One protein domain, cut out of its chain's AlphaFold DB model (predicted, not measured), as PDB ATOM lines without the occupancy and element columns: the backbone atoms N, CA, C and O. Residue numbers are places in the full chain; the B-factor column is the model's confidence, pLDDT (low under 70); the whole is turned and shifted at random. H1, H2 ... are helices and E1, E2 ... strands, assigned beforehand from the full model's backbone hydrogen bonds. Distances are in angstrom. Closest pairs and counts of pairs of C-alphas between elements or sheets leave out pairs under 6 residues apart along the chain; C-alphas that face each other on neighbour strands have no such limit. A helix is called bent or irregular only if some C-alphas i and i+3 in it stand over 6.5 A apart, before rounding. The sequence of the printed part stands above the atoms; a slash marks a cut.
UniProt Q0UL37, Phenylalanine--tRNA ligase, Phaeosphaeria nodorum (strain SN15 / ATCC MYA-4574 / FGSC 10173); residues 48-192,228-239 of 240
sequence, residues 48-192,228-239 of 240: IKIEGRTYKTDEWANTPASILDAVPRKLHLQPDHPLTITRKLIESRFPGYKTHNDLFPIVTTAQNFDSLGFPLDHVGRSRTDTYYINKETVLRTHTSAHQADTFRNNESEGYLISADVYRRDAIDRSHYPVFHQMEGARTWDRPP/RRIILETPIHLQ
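This is residues 48 to 192 and 228 to 239 of the 240 residues of the protein "Phenylalanine--tRNA ligase" of Phaeosphaeria nodorum (strain SN15 / ATCC MYA-4574 / FGSC 10173) (UniProt Q0UL37). A twisted sheet of four strands, E3 E7 E8 E9, forms the core, with H2 over one face and H4 over the other; beyond one end of E7 a small sheet of three short strands, E4, E6 and E5, adds a second part, with the hairpin E1 and E2 next to it, far from the core. The printed part has 157 residues, with four named helices and nine named strands in the order E1 E2 H1 H2 E3 E4 H3 E5 E6 H4 E7 E8 E9. The large sheet is mixed, the small one is antiparallel, and the class is mixed, helices and strands, with under half of the residues in named elements. The whole is compact, with a radius of gyration of the C-alphas of 16.1 A, and spans 50 by 40 by 32 A.

E1, residues 48 to 50, and E2, residues 53 to 56, form an antiparallel hairpin; N 48 and O 55 are 2.9 A apart, within hydrogen-bond range. The closest C-alphas of E2 and E5, residues 132 to 134, are those of Lys 56 and Asn 134, 7.0 A apart. H1, residues 65 to 68, touches no helix. H2, residues 82 to 91, is on the sheet of E3, residues 98 to 100, E7, residues 158 to 166, E8, residues 178 to 186, and E9, residues 231 to 238. Its height over the sheet is 9.5 A, and it runs along the strands, at 5 degrees to E8 on the local plane. It lies over E8 and only just over E7, where 3 of its C-alphas fall; those of Arg 87 and Ser 162, the closest of H2 and E7, are 7.3 A apart. H4, residues 143 to 153, lies on the opposite face at a height over the sheet of 8.9 A, over E7 and E8, giving three layers, helices on both faces of a sheet. The closest C-alphas of H4 and E8 are those of Thr 143 and Gln 181, 6.5 A apart. E3 and E7 are parallel, with N 100 and O 160 2.8 A apart; E7 and E8 are an antiparallel hairpin, with N 161 and O 183 2.8 A apart; E8 and E9 are antiparallel, with N 238 and O 180 3.0 A apart. In the small sheet, E4, residues 106 to 108, is antiparallel to E6, residues 137 to 139, with N 138 and O 107 2.9 A apart; E5 and E6 form a hairpin, with N 133 and O 137 2.9 A apart. E4, H3, residues 109 to 112, and E5 make a split strand-helix-strand unit, two strands running the same way with E6 between them, and its crossover is right-handed. H3 and H4 touch, Asn 112 and Ala 145 having the closest C-alphas, 4.2 A apart. Every O i to N i+4 pair is within hydrogen-bond range in H2, against 4 of 7 in H4; H1 and H3 are too short for such a pair.

E1 begins at C-alpha 48, (108.787, 93.182, 59.413). H2 is 14.1 A long, and H4 is 16.2 A long and irregular, with C-alphas 145 and 148 7.2 A apart. E7, 24.8 A long, bends by 51 degrees at residue 163; E8 is 26.7 A long and begins at C-alpha 178, (92.986, 98.707, 67.831). E9, 19.9 A long, ends at C-alpha 238, (87.356, 100.142, 76.113).

The two C-alphas farthest apart, those of Ala 65 and Pro 192, are 53.1 A from each other. Residues 193 to 227 are not printed, and C-alphas 192 and 228 are 11.9 A apart across this cut, which lies in the link from E8 to E9. The links from H1 to H2, H3 to E5 and E7 to E8 are long. The mean pLDDT of the printed part is 89.7, but residues 228 to 239 are under 70, and E9 has a mean of 42.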
ATOM      1  N   ILE A  48     109.393  92.105  58.630       92.00
ATOM      2  CA  ILE A  48     108.787  93.182  59.413       92.00
ATOM      3  C   ILE A  48     109.532  93.293  60.745       92.00
ATOM      4  O   ILE A  48     109.788  92.285  61.407       92.00
ATOM      5  N   LYS A  49     109.878  94.520  61.146       92.25
ATOM      6  CA  LYS A  49     110.541  94.817  62.423       92.25
ATOM      7  C   LYS A  49     109.590  95.562  63.348       92.25
ATOM      8  O   LYS A  49     109.109  96.628  62.983       92.25
ATOM      9  N   ILE A  50     109.334  95.014  64.535       90.56
ATOM     10  CA  ILE A  50     108.411  95.586  65.527       90.56
ATOM     11  C   ILE A  50     109.088  95.546  66.898       90.56
ATOM     12  O   ILE A  50     109.501  94.479  67.346       90.56
ATOM     13  N   GLU A  51     109.233  96.712  67.538       87.56
ATOM     14  CA  GLU A  51     109.891  96.883  68.850       87.56
ATOM     15  C   GLU A  51     111.221  96.097  68.985       87.56
ATOM     16  O   GLU A  51     111.488  95.446  69.993       87.56
ATOM     17  N   GLY A  52     112.056  96.110  67.938       86.81
ATOM     18  CA  GLY A  52     113.365  95.437  67.923       86.81
ATOM     19  C   GLY A  52     113.345  93.939  67.585       86.81
ATOM     20  O   GLY A  52     114.410  93.335  67.470       86.81
ATOM     21  N   ARG A  53     112.170  93.332  67.375       93.06
ATOM     22  CA  ARG A  53     112.020  91.937  66.928       93.06
ATOM     23  C   ARG A  53     111.773  91.874  65.424       93.06
ATOM     24  O   ARG A  53     110.972  92.649  64.902       93.06
ATOM     25  N   THR A  54     112.436  90.946  64.739       94.88
ATOM     26  CA  THR A  54     112.286  90.731  63.291       94.88
ATOM     27  C   THR A  54     111.446  89.489  63.028       94.88
ATOM     28  O   THR A  54     111.726  88.421  63.572       94.88
ATOM     29  N   TYR A  55     110.455  89.620  62.153       94.88
ATOM     30  CA  TYR A  55     109.572  88.541  61.727       94.88
ATOM     31  C   TYR A  55     109.659  88.370  60.217       94.88
ATOM     32  O   TYR A  55     109.574  89.347  59.473       94.88
ATOM     33  N   LYS A  56     109.797  87.123  59.767       95.31
ATOM     34  CA  LYS A  56     109.646  86.786  58.349       95.31
ATOM     35  C   LYS A  56     108.173  86.829  57.982       95.31
ATOM     36  O   LYS A  56     107.336  86.392  58.774       95.31
ATOM     37  N   THR A  57     107.877  87.341  56.799       94.56
ATOM     38  CA  THR A  57     106.526  87.342  56.241       94.56
ATOM     39  C   THR A  57     106.377  86.245  55.199       94.56
ATOM     40  O   THR A  57     107.356  85.716  54.666       94.56
ATOM     41  N   ASP A  58     105.130  85.904  54.913       94.25
ATOM     42  CA  ASP A  58     104.740  84.945  53.889       94.25
ATOM     43  C   ASP A  58     103.482  85.443  53.150       94.25
ATOM     44  O   ASP A  58     103.077  86.603  53.260       94.25
ATOM     45  N   GLU A  59     102.842  84.555  52.393       94.69
ATOM     46  CA  GLU A  59     101.611  84.838  51.649       94.69
ATOM     47  C   GLU A  59     100.399  85.138  52.548       94.69
ATOM     48  O   GLU A  59      99.408  85.711  52.078       94.69
ATOM     49  N   TRP A  60     100.451  84.754  53.829       94.12
ATOM     50  CA  TRP A  60      99.389  84.996  54.805       94.12
ATOM     51  C   TRP A  60      99.424  86.414  55.364       94.12
ATOM     52  O   TRP A  60      98.362  86.936  55.726       94.12
ATOM     53  N   ALA A  61     100.597  87.051  55.364       95.94
ATOM     54  CA  ALA A  61     100.799  88.407  55.858       95.94
ATOM     55  C   ALA A  61      99.763  89.391  55.282       95.94
ATOM     56  O   ALA A  61      99.553  89.476  54.070       95.94
ATOM     57  N   ASN A  62      99.083  90.128  56.160       95.94
ATOM     58  CA  ASN A  62      98.035  91.086  55.783       95.94
ATOM     59  C   ASN A  62      98.008  92.339  56.684       95.94
ATOM     60  O   ASN A  62      97.023  93.077  56.685       95.94
ATOM     61  N   THR A  63      99.064  92.562  57.472       95.75
ATOM     62  CA  THR A  63      99.118  93.643  58.463       95.75
ATOM     63  C   THR A  63      99.641  94.937  57.827       95.75
ATOM     64  O   THR A  63     100.792  94.967  57.387       95.75
ATOM     65  N   PRO A  64      98.837  96.015  57.746       94.38
ATOM     66  CA  PRO A  64      99.266  97.278  57.148       94.38
ATOM     67  C   PRO A  64     100.174  98.075  58.096       94.38
ATOM     68  O   PRO A  64     100.063  97.966  59.317       94.38
ATOM     69  N   ALA A  65     101.024  98.943  57.535       93.31
ATOM     70  CA  ALA A  65     101.956  99.775  58.305       93.31
ATOM     71  C   ALA A  65     101.259 100.634  59.377       93.31
ATOM     72  O   ALA A  65     101.747 100.723  60.493       93.31
ATOM     73  N   SER A  66     100.062 101.158  59.092       93.56
ATOM     74  CA  SER A  66      99.278 101.948  60.053       93.56
ATOM     75  C   SER A  66      98.939 101.199  61.347       93.56
ATOM     76  O   SER A  66      98.828 101.819  62.402       93.56
ATOM     77  N   ILE A  67      98.775  99.875  61.270       95.69
ATOM     78  CA  ILE A  67      98.526  99.015  62.431       95.69
ATOM     79  C   ILE A  67      99.839  98.706  63.151       95.69
ATOM     80  O   ILE A  67      99.883  98.732  64.377       95.69
ATOM     81  N   LEU A  68     100.926  98.491  62.407       94.75
ATOM     82  CA  LEU A  68     102.263  98.316  62.985       94.75
ATOM     83  C   LEU A  68     102.717  99.559  63.766       94.75
ATOM     84  O   LEU A  68     103.265  99.431  64.858       94.75
ATOM     85  N   ASP A  69     102.401 100.752  63.265       94.31
ATOM     86  CA  ASP A  69     102.688 102.036  63.916       94.31
ATOM     87  C   ASP A  69     101.823 102.285  65.168       94.31
ATOM     88  O   ASP A  69     102.095 103.196  65.957       94.31
ATOM     89  N   ALA A  70     100.753 101.507  65.366       94.00
ATOM     90  CA  ALA A  70      99.919 101.582  66.561       94.00
ATOM     91  C   ALA A  70     100.502 100.787  67.740       94.00
ATOM     92  O   ALA A  70     100.328 101.203  68.887       94.00
ATOM     93  N   VAL A  71     101.253  99.714  67.463       95.00
ATOM     94  CA  VAL A  71     101.864  98.821  68.464       95.00
ATOM     95  C   VAL A  71     102.642  99.544  69.570       95.00
ATOM     96  O   VAL A  71     102.359  99.307  70.747       95.00
ATOM     97  N   PRO A  72     103.579 100.459  69.267       95.00
ATOM     98  CA  PRO A  72     104.382 101.086  70.313       95.00
ATOM     99  C   PRO A  72     103.618 102.116  71.159       95.00
ATOM    100  O   PRO A  72     104.162 102.606  72.146       95.00
ATOM    101  N   ARG A  73     102.372 102.480  70.807       94.06
ATOM    102  CA  ARG A  73     101.645 103.574  71.478       94.06
ATOM    103  C   ARG A  73     101.276 103.247  72.925       94.06
ATOM    104  O   ARG A  73     101.312 104.154  73.753       94.06
ATOM    105  N   LYS A  74     100.901 101.990  73.209       93.81
ATOM    106  CA  LYS A  74     100.548 101.462  74.548       93.81
ATOM    107  C   LYS A  74      99.714 102.449  75.382       93.81
ATOM    108  O   LYS A  74     100.100 102.839  76.484       93.81
ATOM    109  N   LEU A  75      98.577 102.896  74.837       95.75
ATOM    110  CA  LEU A  75      97.784 104.003  75.399       95.75
ATOM    111  C   LEU A  75      97.301 103.735  76.835       95.75
ATOM    112  O   LEU A  75      97.205 104.664  77.632       95.75
ATOM    113  N   HIS A  76      97.048 102.474  77.202       95.12
ATOM    114  CA  HIS A  76      96.686 102.053  78.567       95.12
ATOM    115  C   HIS A  76      97.823 102.155  79.596       95.12
ATOM    116  O   HIS A  76      97.592 101.939  80.793       95.12
ATOM    117  N   LEU A  77      99.047 102.448  79.152       96.12
ATOM    118  CA  LEU A  77     100.210 102.698  80.003       96.12
ATOM    119  C   LEU A  77     100.596 104.179  80.064       96.12
ATOM    120  O   LEU A  77     101.369 104.559  80.943       96.12
ATOM    121  N   GLN A  78     100.064 105.018  79.173       96.38
ATOM    122  CA  GLN A  78     100.401 106.439  79.147       96.38
ATOM    123  C   GLN A  78      99.820 107.156  80.379       96.38
ATOM    124  O   GLN A  78      98.636 106.965  80.686       96.38
ATOM    125  N   PRO A  79     100.615 107.967  81.105       94.75
ATOM    126  CA  PRO A  79     100.109 108.783  82.205       94.75
ATOM    127  C   PRO A  79      98.922 109.649  81.762       94.75
ATOM    128  O   PRO A  79      98.881 110.104  80.624       94.75
ATOM    129  N   ASP A  80      97.945 109.826  82.652       94.69
ATOM    130  CA  ASP A  80      96.759 110.682  82.466       94.69
ATOM    131  C   ASP A  80      95.840 110.349  81.274       94.69
ATOM    132  O   ASP A  80      94.827 111.013  81.056       94.69
ATOM    133  N   HIS A  81      96.113 109.264  80.542       97.12
ATOM    134  CA  HIS A  81      95.220 108.778  79.498       97.12
ATOM    135  C   HIS A  81      93.938 108.176  80.118       97.12
ATOM    136  O   HIS A  81      94.039 107.392  81.071       97.12
ATOM    137  N   PRO A  82      92.732 108.430  79.567       97.44
ATOM    138  CA  PRO A  82      91.479 107.875  80.095       97.44
ATOM    139  C   PRO A  82      91.499 106.349  80.252       97.44
ATOM    140  O   PRO A  82      91.029 105.815  81.252       97.44
ATOM    141  N   LEU A  83      92.124 105.639  79.307       96.00
ATOM    142  CA  LEU A  83      92.306 104.184  79.391       96.00
ATOM    143  C   LEU A  83      93.155 103.760  80.592       96.00
ATOM    144  O   LEU A  83      92.832 102.774  81.248       96.00
ATOM    145  N   THR A  84      94.215 104.505  80.906       97.31
ATOM    146  CA  THR A  84      95.062 104.257  82.078       97.31
ATOM    147  C   THR A  84      94.284 104.471  83.368       97.31
ATOM    148  O   THR A  84      94.401 103.668  84.294       97.31
ATOM    149  N   ILE A  85      93.472 105.528  83.432       97.19
ATOM    150  CA  ILE A  85      92.620 105.825  84.590       97.19
ATOM    151  C   ILE A  85      91.606 104.698  84.791       97.19
ATOM    152  O   ILE A  85      91.515 104.148  85.889       97.19
ATOM    153  N   THR A  86      90.901 104.295  83.732       96.75
ATOM    154  CA  THR A  86      89.920 103.205  83.798       96.75
ATOM    155  C   THR A  86      90.573 101.876  84.161       96.75
ATOM    156  O   THR A  86      90.070 101.175  85.036       96.75
ATOM    157  N   ARG A  87      91.724 101.547  83.562       96.50
ATOM    158  CA  ARG A  87      92.508 100.355  83.907       96.50
ATOM    159  C   ARG A  87      92.840 100.334  85.398       96.50
ATOM    160  O   ARG A  87      92.489  99.375  86.076       96.50
ATOM    161  N   LYS A  88      93.451 101.403  85.922       96.69
ATOM    162  CA  LYS A  88      93.804 101.516  87.349       96.69
ATOM    163  C   LYS A  88      92.575 101.430  88.255       96.69
ATOM    164  O   LYS A  88      92.637 100.808  89.313       96.69
ATOM    165  N   LEU A  89      91.452 102.028  87.850       96.81
ATOM    166  CA  LEU A  89      90.200 101.950  88.598       96.81
ATOM    167  C   LEU A  89      89.697 100.506  88.687       96.81
ATOM    168  O   LEU A  89      89.313 100.079  89.774       96.81
ATOM    169  N   ILE A  90      89.726  99.750  87.587       95.38
ATOM    170  CA  ILE A  90      89.326  98.339  87.589       95.38
ATOM    171  C   ILE A  90      90.308  97.523  88.435       95.38
ATOM    172  O   ILE A  90      89.867  96.829  89.346       95.38
ATOM    173  N   GLU A  91      91.620  97.670  88.222       95.56
ATOM    174  CA  GLU A  91      92.666  96.989  89.007       95.56
ATOM    175  C   GLU A  91      92.501  97.219  90.516       95.56
ATOM    176  O   GLU A  91      92.626  96.279  91.299       95.56
ATOM    177  N   SER A  92      92.124  98.432  90.942       95.94
ATOM    178  CA  SER A  92      91.907  98.744  92.363       95.94
ATOM    179  C   SER A  92      90.788  97.925  93.022       95.94
ATOM    180  O   SER A  92      90.741  97.823  94.247       95.94
ATOM    181  N   ARG A  93      89.880  97.335  92.232       95.50
ATOM    182  CA  ARG A  93      88.781  96.488  92.725       95.50
ATOM    183  C   ARG A  93      89.169  95.025  92.903       95.50
ATOM    184  O   ARG A  93      88.373  94.273  93.458       95.50
ATOM    185  N   PHE A  94      90.373  94.633  92.495       92.69
ATOM    186  CA  PHE A  94      90.861  93.256  92.581       92.69
ATOM    187  C   PHE A  94      92.159  93.176  93.402       92.69
ATOM    188  O   PHE A  94      93.222  92.846  92.869       92.69
ATOM    189  N   PRO A  95      92.108  93.465  94.716       89.31
ATOM    190  CA  PRO A  95      93.277  93.321  95.574       89.31
ATOM    191  C   PRO A  95      93.760  91.862  95.592       89.31
ATOM    192  O   PRO A  95      92.962  90.925  95.633       89.31
ATOM    193  N   GLY A  96      95.080  91.673  95.559       87.88
ATOM    194  CA  GLY A  96      95.711  90.348  95.530       87.88
ATOM    195  C   GLY A  96      95.820  89.708  94.142       87.88
ATOM    196  O   GLY A  96      96.391  88.627  94.034       87.88
ATOM    197  N   TYR A  97      95.321  90.362  93.087       93.12
ATOM    198  CA  TYR A  97      95.545  89.924  91.710       93.12
ATOM    199  C   TYR A  97      96.858  90.500  91.174       93.12
ATOM    200  O   TYR A  97      97.129  91.693  91.330       93.12
ATOM    201  N   LYS A  98      97.669  89.676  90.505       94.75
ATOM    202  CA  LYS A  98      98.876  90.146  89.813       94.75
ATOM    203  C   LYS A  98      98.513  90.781  88.471       94.75
ATOM    204  O   LYS A  98      97.842  90.161  87.654       94.75
ATOM    205  N   THR A  99      98.960  92.005  88.221       95.56
ATOM    206  CA  THR A  99      98.670  92.722  86.969       95.56
ATOM    207  C   THR A  99      99.759  92.497  85.920       95.56
ATOM    208  O   THR A  99     100.942  92.656  86.226       95.56
ATOM    209  N   HIS A 100      99.366  92.228  84.678       96.06
ATOM    210  CA  HIS A 100     100.236  92.114  83.507       96.06
ATOM    211  C   HIS A 100      99.764  93.095  82.429       96.06
ATOM    212  O   HIS A 100      98.725  92.888  81.805       96.06
ATOM    213  N   ASN A 101     100.524  94.169  82.209       96.50
ATOM    214  CA  ASN A 101     100.115  95.258  81.310       96.50
ATOM    215  C   ASN A 101     101.102  95.514  80.155       96.50
ATOM    216  O   ASN A 101     100.839  96.342  79.285       96.50
ATOM    217  N   ASP A 102     102.233  94.811  80.150       94.88
ATOM    218  CA  ASP A 102     103.388  94.996  79.266       94.88
ATOM    219  C   ASP A 102     103.661  93.782  78.358       94.88
ATOM    220  O   ASP A 102     104.688  93.721  77.679       94.88
ATOM    221  N   LEU A 103     102.730  92.823  78.312       95.62
ATOM    222  CA  LEU A 103     102.843  91.638  77.466       95.62
ATOM    223  C   LEU A 103     102.906  92.018  75.983       95.62
ATOM    224  O   LEU A 103     102.182  92.894  75.501       95.62
ATOM    225  N   PHE A 104     103.764  91.320  75.242       96.44
ATOM    226  CA  PHE A 104     104.032  91.629  73.842       96.44
ATOM    227  C   PHE A 104     102.830  91.283  72.934       96.44
ATOM    228  O   PHE A 104     102.291  90.184  73.065       96.44
ATOM    229  N   PRO A 105     102.400  92.169  72.010       96.75
ATOM    230  CA  PRO A 105     101.162  91.985  71.236       96.75
ATOM    231  C   PRO A 105     101.235  90.952  70.121       96.75
ATOM    232  O   PRO A 105     100.195  90.464  69.682       96.75
ATOM    233  N   ILE A 106     102.437  90.613  69.661       97.31
ATOM    234  CA  ILE A 106     102.625  89.586  68.640       97.31
ATOM    235  C   ILE A 106     102.762  88.237  69.324       97.31
ATOM    236  O   ILE A 106     103.671  88.028  70.133       97.31
ATOM    237  N   VAL A 107     101.878  87.322  68.957       97.94
ATOM    238  CA  VAL A 107     101.769  85.991  69.549       97.94
ATOM    239  C   VAL A 107     101.690  84.937  68.453       97.94
ATOM    240  O   VAL A 107     101.415  85.229  67.286       97.94
ATOM    241  N   THR A 108     101.932  83.686  68.824       98.12
ATOM    242  CA  THR A 108     101.708  82.566  67.905       98.12
ATOM    243  C   THR A 108     100.212  82.350  67.675       98.12
ATOM    244  O   THR A 108      99.384  82.624  68.550       98.12
ATOM    245  N   THR A 109      99.840  81.793  66.523       97.44
ATOM    246  CA  THR A 109      98.462  81.336  66.272       97.44
ATOM    247  C   THR A 109      98.004  80.309  67.306       97.44
ATOM    248  O   THR A 109      96.838  80.312  67.697       97.44
ATOM    249  N   ALA A 110      98.927  79.492  67.819       97.19
ATOM    250  CA  ALA A 110      98.645  78.539  68.883       97.19
ATOM    251  C   ALA A 110      98.268  79.216  70.207       97.19
ATOM    252  O   ALA A 110      97.298  78.817  70.852       97.19
ATOM    253  N   GLN A 111      98.987  80.268  70.601       97.19
ATOM    254  CA  GLN A 111      98.637  81.069  71.775       97.19
ATOM    255  C   GLN A 111      97.277  81.744  71.593       97.19
ATOM    256  O   GLN A 111      96.415  81.608  72.458       97.19
ATOM    257  N   ASN A 112      97.059  82.406  70.454       97.44
ATOM    258  CA  ASN A 112      95.835  83.163  70.214       97.44
ATOM    259  C   ASN A 112      94.594  82.280  70.021       97.44
ATOM    260  O   ASN A 112      93.506  82.697  70.381       97.44
ATOM    261  N   PHE A 113      94.716  81.074  69.467       96.75
ATOM    262  CA  PHE A 113      93.541  80.285  69.088       96.75
ATOM    263  C   PHE A 113      93.549  78.859  69.645       96.75
ATOM    264  O   PHE A 113      92.578  78.445  70.283       96.75
ATOM    265  N   ASP A 114      94.624  78.095  69.424       95.38
ATOM    266  CA  ASP A 114      94.657  76.665  69.778       95.38
ATOM    267  C   ASP A 114      94.532  76.456  71.292       95.38
ATOM    268  O   ASP A 114      93.787  75.590  71.750       95.38
ATOM    269  N   SER A 115      95.214  77.291  72.083       92.56
ATOM    270  CA  SER A 115      95.208  77.219  73.550       92.56
ATOM    271  C   SER A 115      93.819  77.446  74.162       92.56
ATOM    272  O   SER A 115      93.542  76.974  75.268       92.56
ATOM    273  N   LEU A 116      92.947  78.121  73.413       89.94
ATOM    274  CA  LEU A 116      91.582  78.468  73.790       89.94
ATOM    275  C   LEU A 116      90.540  77.518  73.178       89.94
ATOM    276  O   LEU A 116      89.349  77.674  73.426       89.94
ATOM    277  N   GLY A 117      90.973  76.520  72.401       92.75
ATOM    278  CA  GLY A 117      90.093  75.503  71.821       92.75
ATOM    279  C   GLY A 117      89.352  75.940  70.556       92.75
ATOM    280  O   GLY A 117      88.368  75.305  70.182       92.75
ATOM    281  N   PHE A 118      89.805  76.995  69.877       91.06
ATOM    282  CA  PHE A 118      89.243  77.379  68.583       91.06
ATOM    283  C   PHE A 118      89.613  76.301  67.552       91.06
ATOM    284  O   PHE A 118      90.786  75.941  67.474       91.06
ATOM    285  N   PRO A 119      88.692  75.786  66.729       95.19
ATOM    286  CA  PRO A 119      89.056  74.861  65.657       95.19
ATOM    287  C   PRO A 119      89.760  75.598  64.501       95.19
ATOM    288  O   PRO A 119      89.694  76.826  64.414       95.19
ATOM    289  N   LEU A 120      90.469  74.869  63.630       93.56
ATOM    290  CA  LEU A 120      91.270  75.454  62.537       93.56
ATOM    291  C   LEU A 120      90.430  76.207  61.492       93.56
ATOM    292  O   LEU A 120      90.928  77.143  60.873       93.56
ATOM    293  N   ASP A 121      89.171  75.818  61.321       93.44
ATOM    294  CA  ASP A 121      88.184  76.390  60.399       93.44
ATOM    295  C   ASP A 121      87.325  77.499  61.035       93.44
ATOM    296  O   ASP A 121      86.367  77.981  60.432       93.44
ATOM    297  N   HIS A 122      87.661  77.934  62.252       94.50
ATOM    298  CA  HIS A 122      86.913  78.973  62.948       94.50
ATOM    299  C   HIS A 122      86.981  80.321  62.210       94.50
ATOM    300  O   HIS A 122      88.066  80.789  61.870       94.50
ATOM    301  N   VAL A 123      85.841  81.009  62.064       93.69
ATOM    302  CA  VAL A 123      85.728  82.301  61.349       93.69
ATOM    303  C   VAL A 123      86.720  83.345  61.871       93.69
ATOM    304  O   VAL A 123      87.399  83.993  61.088       93.69
ATOM    305  N   GLY A 124      86.910  83.423  63.191       91.75
ATOM    306  CA  GLY A 124      87.902  84.318  63.806       91.75
ATOM    307  C   GLY A 124      89.367  84.069  63.397       91.75
ATOM    308  O   GLY A 124      90.193  84.961  63.554       91.75
ATOM    309  N   ARG A 125      89.709  82.898  62.835       95.69
ATOM    310  CA  ARG A 125      91.033  82.619  62.236       95.69
ATOM    311  C   ARG A 125      91.134  83.083  60.779       95.69
ATOM    312  O   ARG A 125      92.183  82.958  60.155       95.69
ATOM    313  N   SER A 126      90.050  83.588  60.198       96.06
ATOM    314  CA  SER A 126      90.066  84.096  58.833       96.06
ATOM    315  C   SER A 126      91.017  85.285  58.710       96.06
ATOM    316  O   SER A 126      91.075  86.175  59.564       96.06
ATOM    317  N   ARG A 127      91.710  85.361  57.569       95.38
ATOM    318  CA  ARG A 127      92.527  86.522  57.187       95.38
ATOM    319  C   ARG A 127      91.701  87.800  57.037       95.38
ATOM    320  O   ARG A 127      92.287  88.875  56.966       95.38
ATOM    321  N   THR A 128      90.379  87.706  56.925       94.88
ATOM    322  CA  THR A 128      89.495  88.879  56.878       94.88
ATOM    323  C   THR A 128      89.360  89.555  58.233       94.88
ATOM    324  O   THR A 128      89.223  90.773  58.248       94.88
ATOM    325  N   ASP A 129      89.492  88.794  59.325       94.81
ATOM    326  CA  ASP A 129      89.131  89.222  60.684       94.81
ATOM    327  C   ASP A 129      90.372  89.415  61.572       94.81
ATOM    328  O   ASP A 129      90.364  90.225  62.500       94.81
ATOM    329  N   THR A 130      91.473  88.731  61.240       97.44
ATOM    330  CA  THR A 130      92.718  88.738  62.019       97.44
ATOM    331  C   THR A 130      93.899  89.305  61.228       97.44
ATOM    332  O   THR A 130      94.054  89.069  60.023       97.44
ATOM    333  N   TYR A 131      94.759  90.050  61.927       97.88
ATOM    334  CA  TYR A 131      96.034  90.537  61.408       97.88
ATOM    335  C   TYR A 131      97.135  89.478  61.565       97.88
ATOM    336  O   TYR A 131      97.596  89.186  62.668       97.88
ATOM    337  N   TYR A 132      97.566  88.926  60.437       97.81
ATOM    338  CA  TYR A 132      98.659  87.974  60.300       97.81
ATOM    339  C   TYR A 132      99.953  88.697  59.908       97.81
ATOM    340  O   TYR A 132      99.977  89.531  58.991       97.81
ATOM    341  N   ILE A 133     101.039  88.344  60.595       96.88
ATOM    342  CA  ILE A 133     102.419  88.691  60.221       96.88
ATOM    343  C   ILE A 133     102.989  87.605  59.304       96.88
ATOM    344  O   ILE A 133     103.642  87.907  58.308       96.88
ATOM    345  N   ASN A 134     102.697  86.350  59.636       96.69
ATOM    346  CA  ASN A 134     102.877  85.157  58.813       96.69
ATOM    347  C   ASN A 134     101.852  84.100  59.255       96.69
ATOM    348  O   ASN A 134     101.091  84.350  60.191       96.69
ATOM    349  N   LYS A 135     101.814  82.930  58.623       96.19
ATOM    350  CA  LYS A 135     100.845  81.863  58.907       96.19
ATOM    351  C   LYS A 135     100.825  81.416  60.374       96.19
ATOM    352  O   LYS A 135      99.764  81.058  60.882       96.19
ATOM    353  N   GLU A 136     101.956  81.461  61.071       96.75
ATOM    354  CA  GLU A 136     102.092  81.019  62.464       96.75
ATOM    355  C   GLU A 136     102.057  82.167  63.487       96.75
ATOM    356  O   GLU A 136     102.039  81.911  64.692       96.75
ATOM    357  N   THR A 137     102.028  83.427  63.043       97.75
ATOM    358  CA  THR A 137     102.214  84.608  63.900       97.75
ATOM    359  C   THR A 137     101.178  85.689  63.609       97.75
ATOM    360  O   THR A 137     101.048  86.163  62.478       97.75
ATOM    361  N   VAL A 138     100.488  86.146  64.653       98.25
ATOM    362  CA  VAL A 138      99.409  87.141  64.572       98.25
ATOM    363  C   VAL A 138      99.610  88.266  65.579       98.25
ATOM    364  O   VAL A 138     100.294  88.101  66.591       98.25
ATOM    365  N   LEU A 139      98.978  89.411  65.327       98.12
ATOM    366  CA  LEU A 139      98.664  90.342  66.409       98.12
ATOM    367  C   LEU A 139      97.503  89.757  67.218       98.12
ATOM    368  O   LEU A 139      96.521  89.293  66.637       98.12
ATOM    369  N   ARG A 140      97.622  89.748  68.549       98.12
ATOM    370  CA  ARG A 140      96.610  89.144  69.427       98.12
ATOM    371  C   ARG A 140      95.231  89.775  69.211       98.12
ATOM    372  O   ARG A 140      95.090  91.001  69.200       98.12
ATOM    373  N   THR A 141      94.205  88.938  69.103       97.44
ATOM    374  CA  THR A 141      92.814  89.387  68.911       97.44
ATOM    375  C   THR A 141      92.075  89.593  70.230       97.44
ATOM    376  O   THR A 141      91.024  90.225  70.255       97.44
ATOM    377  N   HIS A 142      92.614  89.043  71.316       96.81
ATOM    378  CA  HIS A 142      92.100  89.150  72.679       96.81
ATOM    379  C   HIS A 142      93.234  88.918  73.686       96.81
ATOM    380  O   HIS A 142      94.234  88.255  73.380       96.81
ATOM    381  N   THR A 143      93.071  89.392  74.919       97.00
ATOM    382  CA  THR A 143      94.054  89.170  75.996       97.00
ATOM    383  C   THR A 143      94.165  87.700  76.423       97.00
ATOM    384  O   THR A 143      95.219  87.305  76.930       97.00
ATOM    385  N   SER A 144      93.171  86.857  76.098       95.31
ATOM    386  CA  SER A 144      93.181  85.414  76.386       95.31
ATOM    387  C   SER A 144      94.370  84.675  75.783       95.31
ATOM    388  O   SER A 144      94.770  83.634  76.301       95.31
ATOM    389  N   ALA A 145      95.006  85.242  74.752       96.50
ATOM    390  CA  ALA A 145      96.185  84.669  74.109       96.50
ATOM    391  C   ALA A 145      97.353  84.436  75.085       96.50
ATOM    392  O   ALA A 145      98.199  83.576  74.852       96.50
ATOM    393  N   HIS A 146      97.397  85.189  76.185       96.44
ATOM    394  CA  HIS A 146      98.441  85.072  77.199       96.44
ATOM    395  C   HIS A 146      98.023  84.242  78.420       96.44
ATOM    396  O   HIS A 146      98.887  83.807  79.178       96.44
ATOM    397  N   GLN A 147      96.728  83.967  78.607       92.56
ATOM    398  CA  GLN A 147      96.208  83.332  79.823       92.56
ATOM    399  C   GLN A 147      96.824  81.954  80.082       92.56
ATOM    400  O   GLN A 147      97.160  81.636  81.221       92.56
ATOM    401  N   ALA A 148      96.988  81.128  79.042       91.50
ATOM    402  CA  ALA A 148      97.555  79.788  79.187       91.50
ATOM    403  C   ALA A 148      98.990  79.830  79.738       91.50
ATOM    404  O   ALA A 148      99.329  79.035  80.614       91.50
ATOM    405  N   ASP A 149      99.807  80.772  79.268       91.69
ATOM    406  CA  ASP A 149     101.184  80.946  79.733       91.69
ATOM    407  C   ASP A 149     101.215  81.567  81.134       91.69
ATOM    408  O   ASP A 149     101.922  81.069  82.009       91.69
ATOM    409  N   THR A 150     100.362  82.559  81.404       91.75
ATOM    410  CA  THR A 150     100.218  83.144  82.746       91.75
ATOM    411  C   THR A 150      99.800  82.094  83.782       91.75
ATOM    412  O   THR A 150     100.366  82.043  84.874       91.75
ATOM    413  N   PHE A 151      98.868  81.198  83.440       88.44
ATOM    414  CA  PHE A 151      98.479  80.087  84.313       88.44
ATOM    415  C   PHE A 151      99.609  79.081  84.531       88.44
ATOM    416  O   PHE A 151      99.770  78.595  85.648       88.44
ATOM    417  N   ARG A 152     100.381  78.745  83.489       88.44
ATOM    418  CA  ARG A 152     101.516  77.815  83.609       88.44
ATOM    419  C   ARG A 152     102.605  78.363  84.522       88.44
ATOM    420  O   ARG A 152     103.171  77.592  85.291       88.44
ATOM    421  N   ASN A 153     102.859  79.669  84.470       88.31
ATOM    422  CA  ASN A 153     103.849  80.316  85.329       88.31
ATOM    423  C   ASN A 153     103.411  80.353  86.804       88.31
ATOM    424  O   ASN A 153     104.264  80.425  87.683       88.31
ATOM    425  N   ASN A 154     102.101  80.284  87.074       83.94
ATOM    426  CA  ASN A 154     101.509  80.178  88.413       83.94
ATOM    427  C   ASN A 154     102.084  81.185  89.433       83.94
ATOM    428  O   ASN A 154     102.366  80.855  90.582       83.94
ATOM    429  N   GLU A 155     102.271  82.432  88.999       80.88
ATOM    430  CA  GLU A 155     102.925  83.482  89.794       80.88
ATOM    431  C   GLU A 155     102.014  84.076  90.882       80.88
ATOM    432  O   GLU A 155     102.476  84.837  91.731       80.88
ATOM    433  N   SER A 156     100.711  83.786  90.827       83.12
ATOM    434  CA  SER A 156      99.696  84.255  91.775       83.12
ATOM    435  C   SER A 156      98.430  83.401  91.676       83.12
ATOM    436  O   SER A 156      98.185  82.772  90.646       83.12
ATOM    437  N   GLU A 157      97.598  83.404  92.724       83.44
ATOM    438  CA  GLU A 157      96.297  82.722  92.684       83.44
ATOM    439  C   GLU A 157      95.363  83.324  91.635       83.44
ATOM    440  O   GLU A 157      94.541  82.603  91.072       83.44
ATOM    441  N   GLY A 158      95.485  84.625  91.358       90.56
ATOM    442  CA  GLY A 158      94.744  85.295  90.305       90.56
ATOM    443  C   GLY A 158      95.504  86.460  89.698       90.56
ATOM    444  O   GLY A 158      96.340  87.085  90.345       90.56
ATOM    445  N   TYR A 159      95.193  86.752  88.444       93.81
ATOM    446  CA  TYR A 159      95.861  87.770  87.654       93.81
ATOM    447  C   TYR A 159      94.862  88.619  86.870       93.81
ATOM    448  O   TYR A 159      93.742  88.185  86.591       93.81
ATOM    449  N   LEU A 160      95.297  89.818  86.496       95.88
ATOM    450  CA  LEU A 160      94.643  90.703  85.540       95.88
ATOM    451  C   LEU A 160      95.597  90.960  84.376       95.88
ATOM    452  O   LEU A 160      96.766  91.267  84.594       95.88
ATOM    453  N   ILE A 161      95.100  90.862  83.152       96.38
ATOM    454  CA  ILE A 161      95.835  91.190  81.932       96.38
ATOM    455  C   ILE A 161      95.115  92.360  81.278       96.38
ATOM    456  O   ILE A 161      93.941  92.222  80.943       96.38
ATOM    457  N   SER A 162      95.806  93.482  81.072       97.00
ATOM    458  CA  SER A 162      95.258  94.627  80.333       97.00
ATOM    459  C   SER A 162      96.150  94.953  79.155       97.00
ATOM    460  O   SER A 162      97.343  95.202  79.328       97.00
ATOM    461  N   ALA A 163      95.581  94.974  77.957       96.81
ATOM    462  CA  ALA A 163      96.367  95.195  76.760       96.81
ATOM    463  C   ALA A 163      95.529  95.738  75.598       96.81
ATOM    464  O   ALA A 163      94.308  95.593  75.550       96.81
ATOM    465  N   ASP A 164      96.216  96.343  74.641       96.62
ATOM    466  CA  ASP A 164      95.736  96.617  73.291       96.62
ATOM    467  C   ASP A 164      95.521  95.309  72.511       96.62
ATOM    468  O   ASP A 164      96.321  94.376  72.604       96.62
ATOM    469  N   VAL A 165      94.443  95.223  71.742       97.38
ATOM    470  CA  VAL A 165      94.077  94.068  70.912       97.38
ATOM    471  C   VAL A 165      93.728  94.531  69.503       97.38
ATOM    472  O   VAL A 165      93.308  95.671  69.296       97.38
ATOM    473  N   TYR A 166      93.928  93.642  68.534       97.81
ATOM    474  CA  TYR A 166      93.955  93.991  67.119       97.81
ATOM    475  C   TYR A 166      92.960  93.150  66.337       97.81
ATOM    476  O   TYR A 166      93.062  91.922  66.310       97.81
ATOM    477  N   ARG A 167      92.017  93.804  65.663       96.88
ATOM    478  CA  ARG A 167      91.001  93.143  64.838       96.88
ATOM    479  C   ARG A 167      90.806  93.883  63.532       96.88
ATOM    480  O   ARG A 167      90.858  95.108  63.486       96.88
ATOM    481  N   ARG A 168      90.555  93.141  62.460       94.88
ATOM    482  CA  ARG A 168      90.257  93.711  61.142       94.88
ATOM    483  C   ARG A 168      88.781  94.091  61.007       94.88
ATOM    484  O   ARG A 168      88.119  93.719  60.041       94.88
ATOM    485  N   ASP A 169      88.274  94.842  61.971       89.88
ATOM    486  CA  ASP A 169      86.891  95.298  61.941       89.88
ATOM    487  C   ASP A 169      86.743  96.492  60.979       89.88
ATOM    488  O   ASP A 169      87.684  97.263  60.748       89.88
ATOM    489  N   ALA A 170      85.558  96.640  60.385       88.06
ATOM    490  CA  ALA A 170      85.246  97.807  59.569       88.06
ATOM    491  C   ALA A 170      85.251  99.060  60.451       88.06
ATOM    492  O   ALA A 170      84.671  99.062  61.531       88.06
ATOM    493  N   ILE A 171      85.904 100.128  59.992       88.38
ATOM    494  CA  ILE A 171      85.975 101.369  60.764       88.38
ATOM    495  C   ILE A 171      84.614 102.060  60.692       88.38
ATOM    496  O   ILE A 171      84.199 102.518  59.625       88.38
ATOM    497  N   ASP A 172      83.943 102.158  61.833       90.94
ATOM    498  CA  ASP A 172      82.695 102.896  61.991       90.94
ATOM    499  C   ASP A 172      82.651 103.601  63.358       90.94
ATOM    500  O   ASP A 172      83.655 103.712  64.058       90.94
ATOM    501  N   ARG A 173      81.488 104.138  63.738       88.25
ATOM    502  CA  ARG A 173      81.315 104.888  64.992       88.25
ATOM    503  C   ARG A 173      81.575 104.048  66.258       88.25
ATOM    504  O   ARG A 173      81.830 104.624  67.309       88.25
ATOM    505  N   SER A 174      81.451 102.729  66.173       87.69
ATOM    506  CA  SER A 174      81.522 101.764  67.278       87.69
ATOM    507  C   SER A 174      82.589 100.688  67.089       87.69
ATOM    508  O   SER A 174      82.653  99.751  67.878       87.69
ATOM    509  N   HIS A 175      83.408 100.777  66.044       89.50
ATOM    510  CA  HIS A 175      84.423  99.779  65.739       89.50
ATOM    511  C   HIS A 175      85.715 100.467  65.327       89.50
ATOM    512  O   HIS A 175      85.753 101.276  64.395       89.50
ATOM    513  N   TYR A 176      86.790 100.115  66.028       92.69
ATOM    514  CA  TYR A 176      88.130 100.577  65.719       92.69
ATOM    515  C   TYR A 176      89.103  99.388  65.741       92.69
ATOM    516  O   TYR A 176      89.023  98.578  66.664       92.69
ATOM    517  N   PRO A 177      90.035  99.271  64.772       94.94
ATOM    518  CA  PRO A 177      90.894  98.093  64.638       94.94
ATOM    519  C   PRO A 177      91.831  97.809  65.817       94.94
ATOM    520  O   PRO A 177      92.336  96.693  65.932       94.94
ATOM    521  N   VAL A 178      92.101  98.814  66.660       96.50
ATOM    522  CA  VAL A 178      92.986  98.707  67.831       96.50
ATOM    523  C   VAL A 178      92.276  99.234  69.074       96.50
ATOM    524  O   VAL A 178      92.220 100.437  69.309       96.50
ATOM    525  N   PHE A 179      91.742  98.347  69.899       96.00
ATOM    526  CA  PHE A 179      91.039  98.717  71.132       96.00
ATOM    527  C   PHE A 179      91.686  98.041  72.335       96.00
ATOM    528  O   PHE A 179      92.647  97.294  72.184       96.00
ATOM    529  N   HIS A 180      91.211  98.338  73.542       96.88
ATOM    530  CA  HIS A 180      91.813  97.806  74.762       96.88
ATOM    531  C   HIS A 180      90.855  96.849  75.453       96.88
ATOM    532  O   HIS A 180      89.656  97.117  75.575       96.88
ATOM    533  N   GLN A 181      91.414  95.741  75.918       96.19
ATOM    534  CA  GLN A 181      90.712  94.700  76.643       96.19
ATOM    535  C   GLN A 181      91.424  94.457  77.969       96.19
ATOM    536  O   GLN A 181      92.653  94.510  78.060       96.19
ATOM    537  N   MET A 182      90.631  94.203  79.005       96.31
ATOM    538  CA  MET A 182      91.116  93.672  80.268       96.31
ATOM    539  C   MET A 182      90.392  92.366  80.566       96.31
ATOM    540  O   MET A 182      89.168  92.291  80.454       96.31
ATOM    541  N   GLU A 183      91.152  91.362  80.981       95.44
ATOM    542  CA  GLU A 183      90.646  90.082  81.462       95.44
ATOM    543  C   GLU A 183      91.294  89.709  82.783       95.44
ATOM    544  O   GLU A 183      92.413  90.116  83.088       95.44
ATOM    545  N   GLY A 184      90.588  88.898  83.563       91.75
ATOM    546  CA  GLY A 184      91.080  88.405  84.832       91.75
ATOM    547  C   GLY A 184      90.708  86.956  85.057       91.75
ATOM    548  O   GLY A 184      89.630  86.501  84.678       91.75
ATOM    549  N   ALA A 185      91.585  86.226  85.731       90.56
ATOM    550  CA  ALA A 185      91.263  84.885  86.181       90.56
ATOM    551  C   ALA A 185      91.854  84.612  87.555       90.56
ATOM    552  O   ALA A 185      92.872  85.182  87.933       90.56
ATOM    553  N   ARG A 186      91.201  83.726  88.307       89.38
ATOM    554  CA  ARG A 186      91.678  83.237  89.598       89.38
ATOM    555  C   ARG A 186      91.470  81.735  89.670       89.38
ATOM    556  O   ARG A 186      90.435  81.226  89.251       89.38
ATOM    557  N   THR A 187      92.458  81.030  90.192       83.56
ATOM    558  CA  THR A 187      92.362  79.612  90.518       83.56
ATOM    559  C   THR A 187      92.018  79.448  91.990       83.56
ATOM    560  O   THR A 187      92.405  80.251  92.834       83.56
ATOM    561  N   TRP A 188      91.253  78.408  92.289       83.12
ATOM    562  CA  TRP A 188      90.983  77.973  93.650       83.12
ATOM    563  C   TRP A 188      90.977  76.456  93.684       83.12
ATOM    564  O   TRP A 188      90.737  75.785  92.667       83.12
ATOM    565  N   ASP A 189      91.231  75.911  94.865       82.12
ATOM    566  CA  ASP A 189      91.148  74.481  95.059       82.12
ATOM    567  C   ASP A 189      89.697  74.021  95.030       82.12
ATOM    568  O   ASP A 189      88.796  74.582  95.655       82.12
ATOM    569  N   ARG A 190      89.471  72.965  94.252       80.56
ATOM    570  CA  ARG A 190      88.184  72.290  94.247       80.56
ATOM    571  C   ARG A 190      88.036  71.582  95.597       80.56
ATOM    572  O   ARG A 190      88.962  70.861  95.975       80.56
ATOM    573  N   PRO A 191      86.881  71.696  96.278       78.00
ATOM    574  CA  PRO A 191      86.641  70.879  97.454       78.00
ATOM    575  C   PRO A 191      86.748  69.393  97.072       78.00
ATOM    576  O   PRO A 191      86.303  69.008  95.978       78.00
ATOM    577  N   PRO A 192      87.342  68.557  97.937       77.31
ATOM    578  CA  PRO A 192      87.490  67.138  97.658       77.31
ATOM    579  C   PRO A 192      86.118  66.520  97.379       77.31
ATOM    580  O   PRO A 192      85.105  66.869  97.994       77.31
ATOM    581  N   ARG A 228      90.521  72.066  88.014       42.19
ATOM    582  CA  ARG A 228      90.758  73.520  88.131       42.19
ATOM    583  C   ARG A 228      90.445  74.359  86.885       42.19
ATOM    584  O   ARG A 228      91.332  74.580  86.064       42.19
ATOM    585  N   ARG A 229      89.236  74.925  86.799       38.81
ATOM    586  CA  ARG A 229      89.005  76.154  86.020       38.81
ATOM    587  C   ARG A 229      87.609  76.723  86.245       38.81
ATOM    588  O   ARG A 229      86.635  76.040  85.955       38.81
ATOM    589  N   ILE A 230      87.518  77.982  86.661       47.75
ATOM    590  CA  ILE A 230      86.462  78.885  86.187       47.75
ATOM    591  C   ILE A 230      87.125  80.246  85.974       47.75
ATOM    592  O   ILE A 230      87.808  80.773  86.847       47.75
ATOM    593  N   ILE A 231      86.933  80.766  84.770       45.16
ATOM    594  CA  ILE A 231      87.428  82.048  84.289       45.16
ATOM    595  C   ILE A 231      86.353  83.087  84.637       45.16
ATOM    596  O   ILE A 231      85.168  82.842  84.393       45.16
ATOM    597  N   LEU A 232      86.722  84.220  85.240       38.31
ATOM    598  CA  LEU A 232      85.825  85.377  85.303       38.31
ATOM    599  C   LEU A 232      86.063  86.204  84.037       38.31
ATOM    600  O   LEU A 232      86.737  87.226  84.068       38.31
ATOM    601  N   GLU A 233      85.529  85.745  82.905       41.28
ATOM    602  CA  GLU A 233      85.524  86.557  81.686       41.28
ATOM    603  C   GLU A 233      84.396  87.583  81.782       41.28
ATOM    604  O   GLU A 233      83.233  87.294  81.507       41.28
ATOM    605  N   THR A 234      84.734  88.804  82.180       34.81
ATOM    606  CA  THR A 234      83.977  89.978  81.743       34.81
ATOM    607  C   THR A 234      84.894  90.781  80.834       34.81
ATOM    608  O   THR A 234      85.730  91.522  81.352       34.81
ATOM    609  N   PRO A 235      84.795  90.626  79.503       41.75
ATOM    610  CA  PRO A 235      85.582  91.437  78.592       41.75
ATOM    611  C   PRO A 235      85.072  92.878  78.660       41.75
ATOM    612  O   PRO A 235      84.019  93.210  78.113       41.75
ATOM    613  N   ILE A 236      85.810  93.751  79.343       45.44
ATOM    614  CA  ILE A 236      85.524  95.186  79.326       45.44
ATOM    615  C   ILE A 236      86.172  95.743  78.059       45.44
ATOM    616  O   ILE A 236      87.393  95.869  77.984       45.44
ATOM    617  N   HIS A 237      85.347  96.024  77.051       48.16
ATOM    618  CA  HIS A 237      85.787  96.672  75.819       48.16
ATOM    619  C   HIS A 237      85.883  98.176  76.064       48.16
ATOM    620  O   HIS A 237      84.869  98.844  76.273       48.16
ATOM    621  N   LEU A 238      87.105  98.707  76.051       44.16
ATOM    622  CA  LEU A 238      87.356 100.142  76.113       44.16
ATOM    623  C   LEU A 238      87.765 100.620  74.723       44.16
ATOM    624  O   LEU A 238      88.871 100.346  74.250       44.16
ATOM    625  N   GLN A 239      86.839 101.316  74.071       41.69
ATOM    626  CA  GLN A 239      87.091 102.027  72.825       41.69
ATOM    627  C   GLN A 239      87.425 103.488  73.140       41.69
ATOM    628  O   GLN A 239      86.863 104.065  74.073       41.69
TER     629      GLN A 239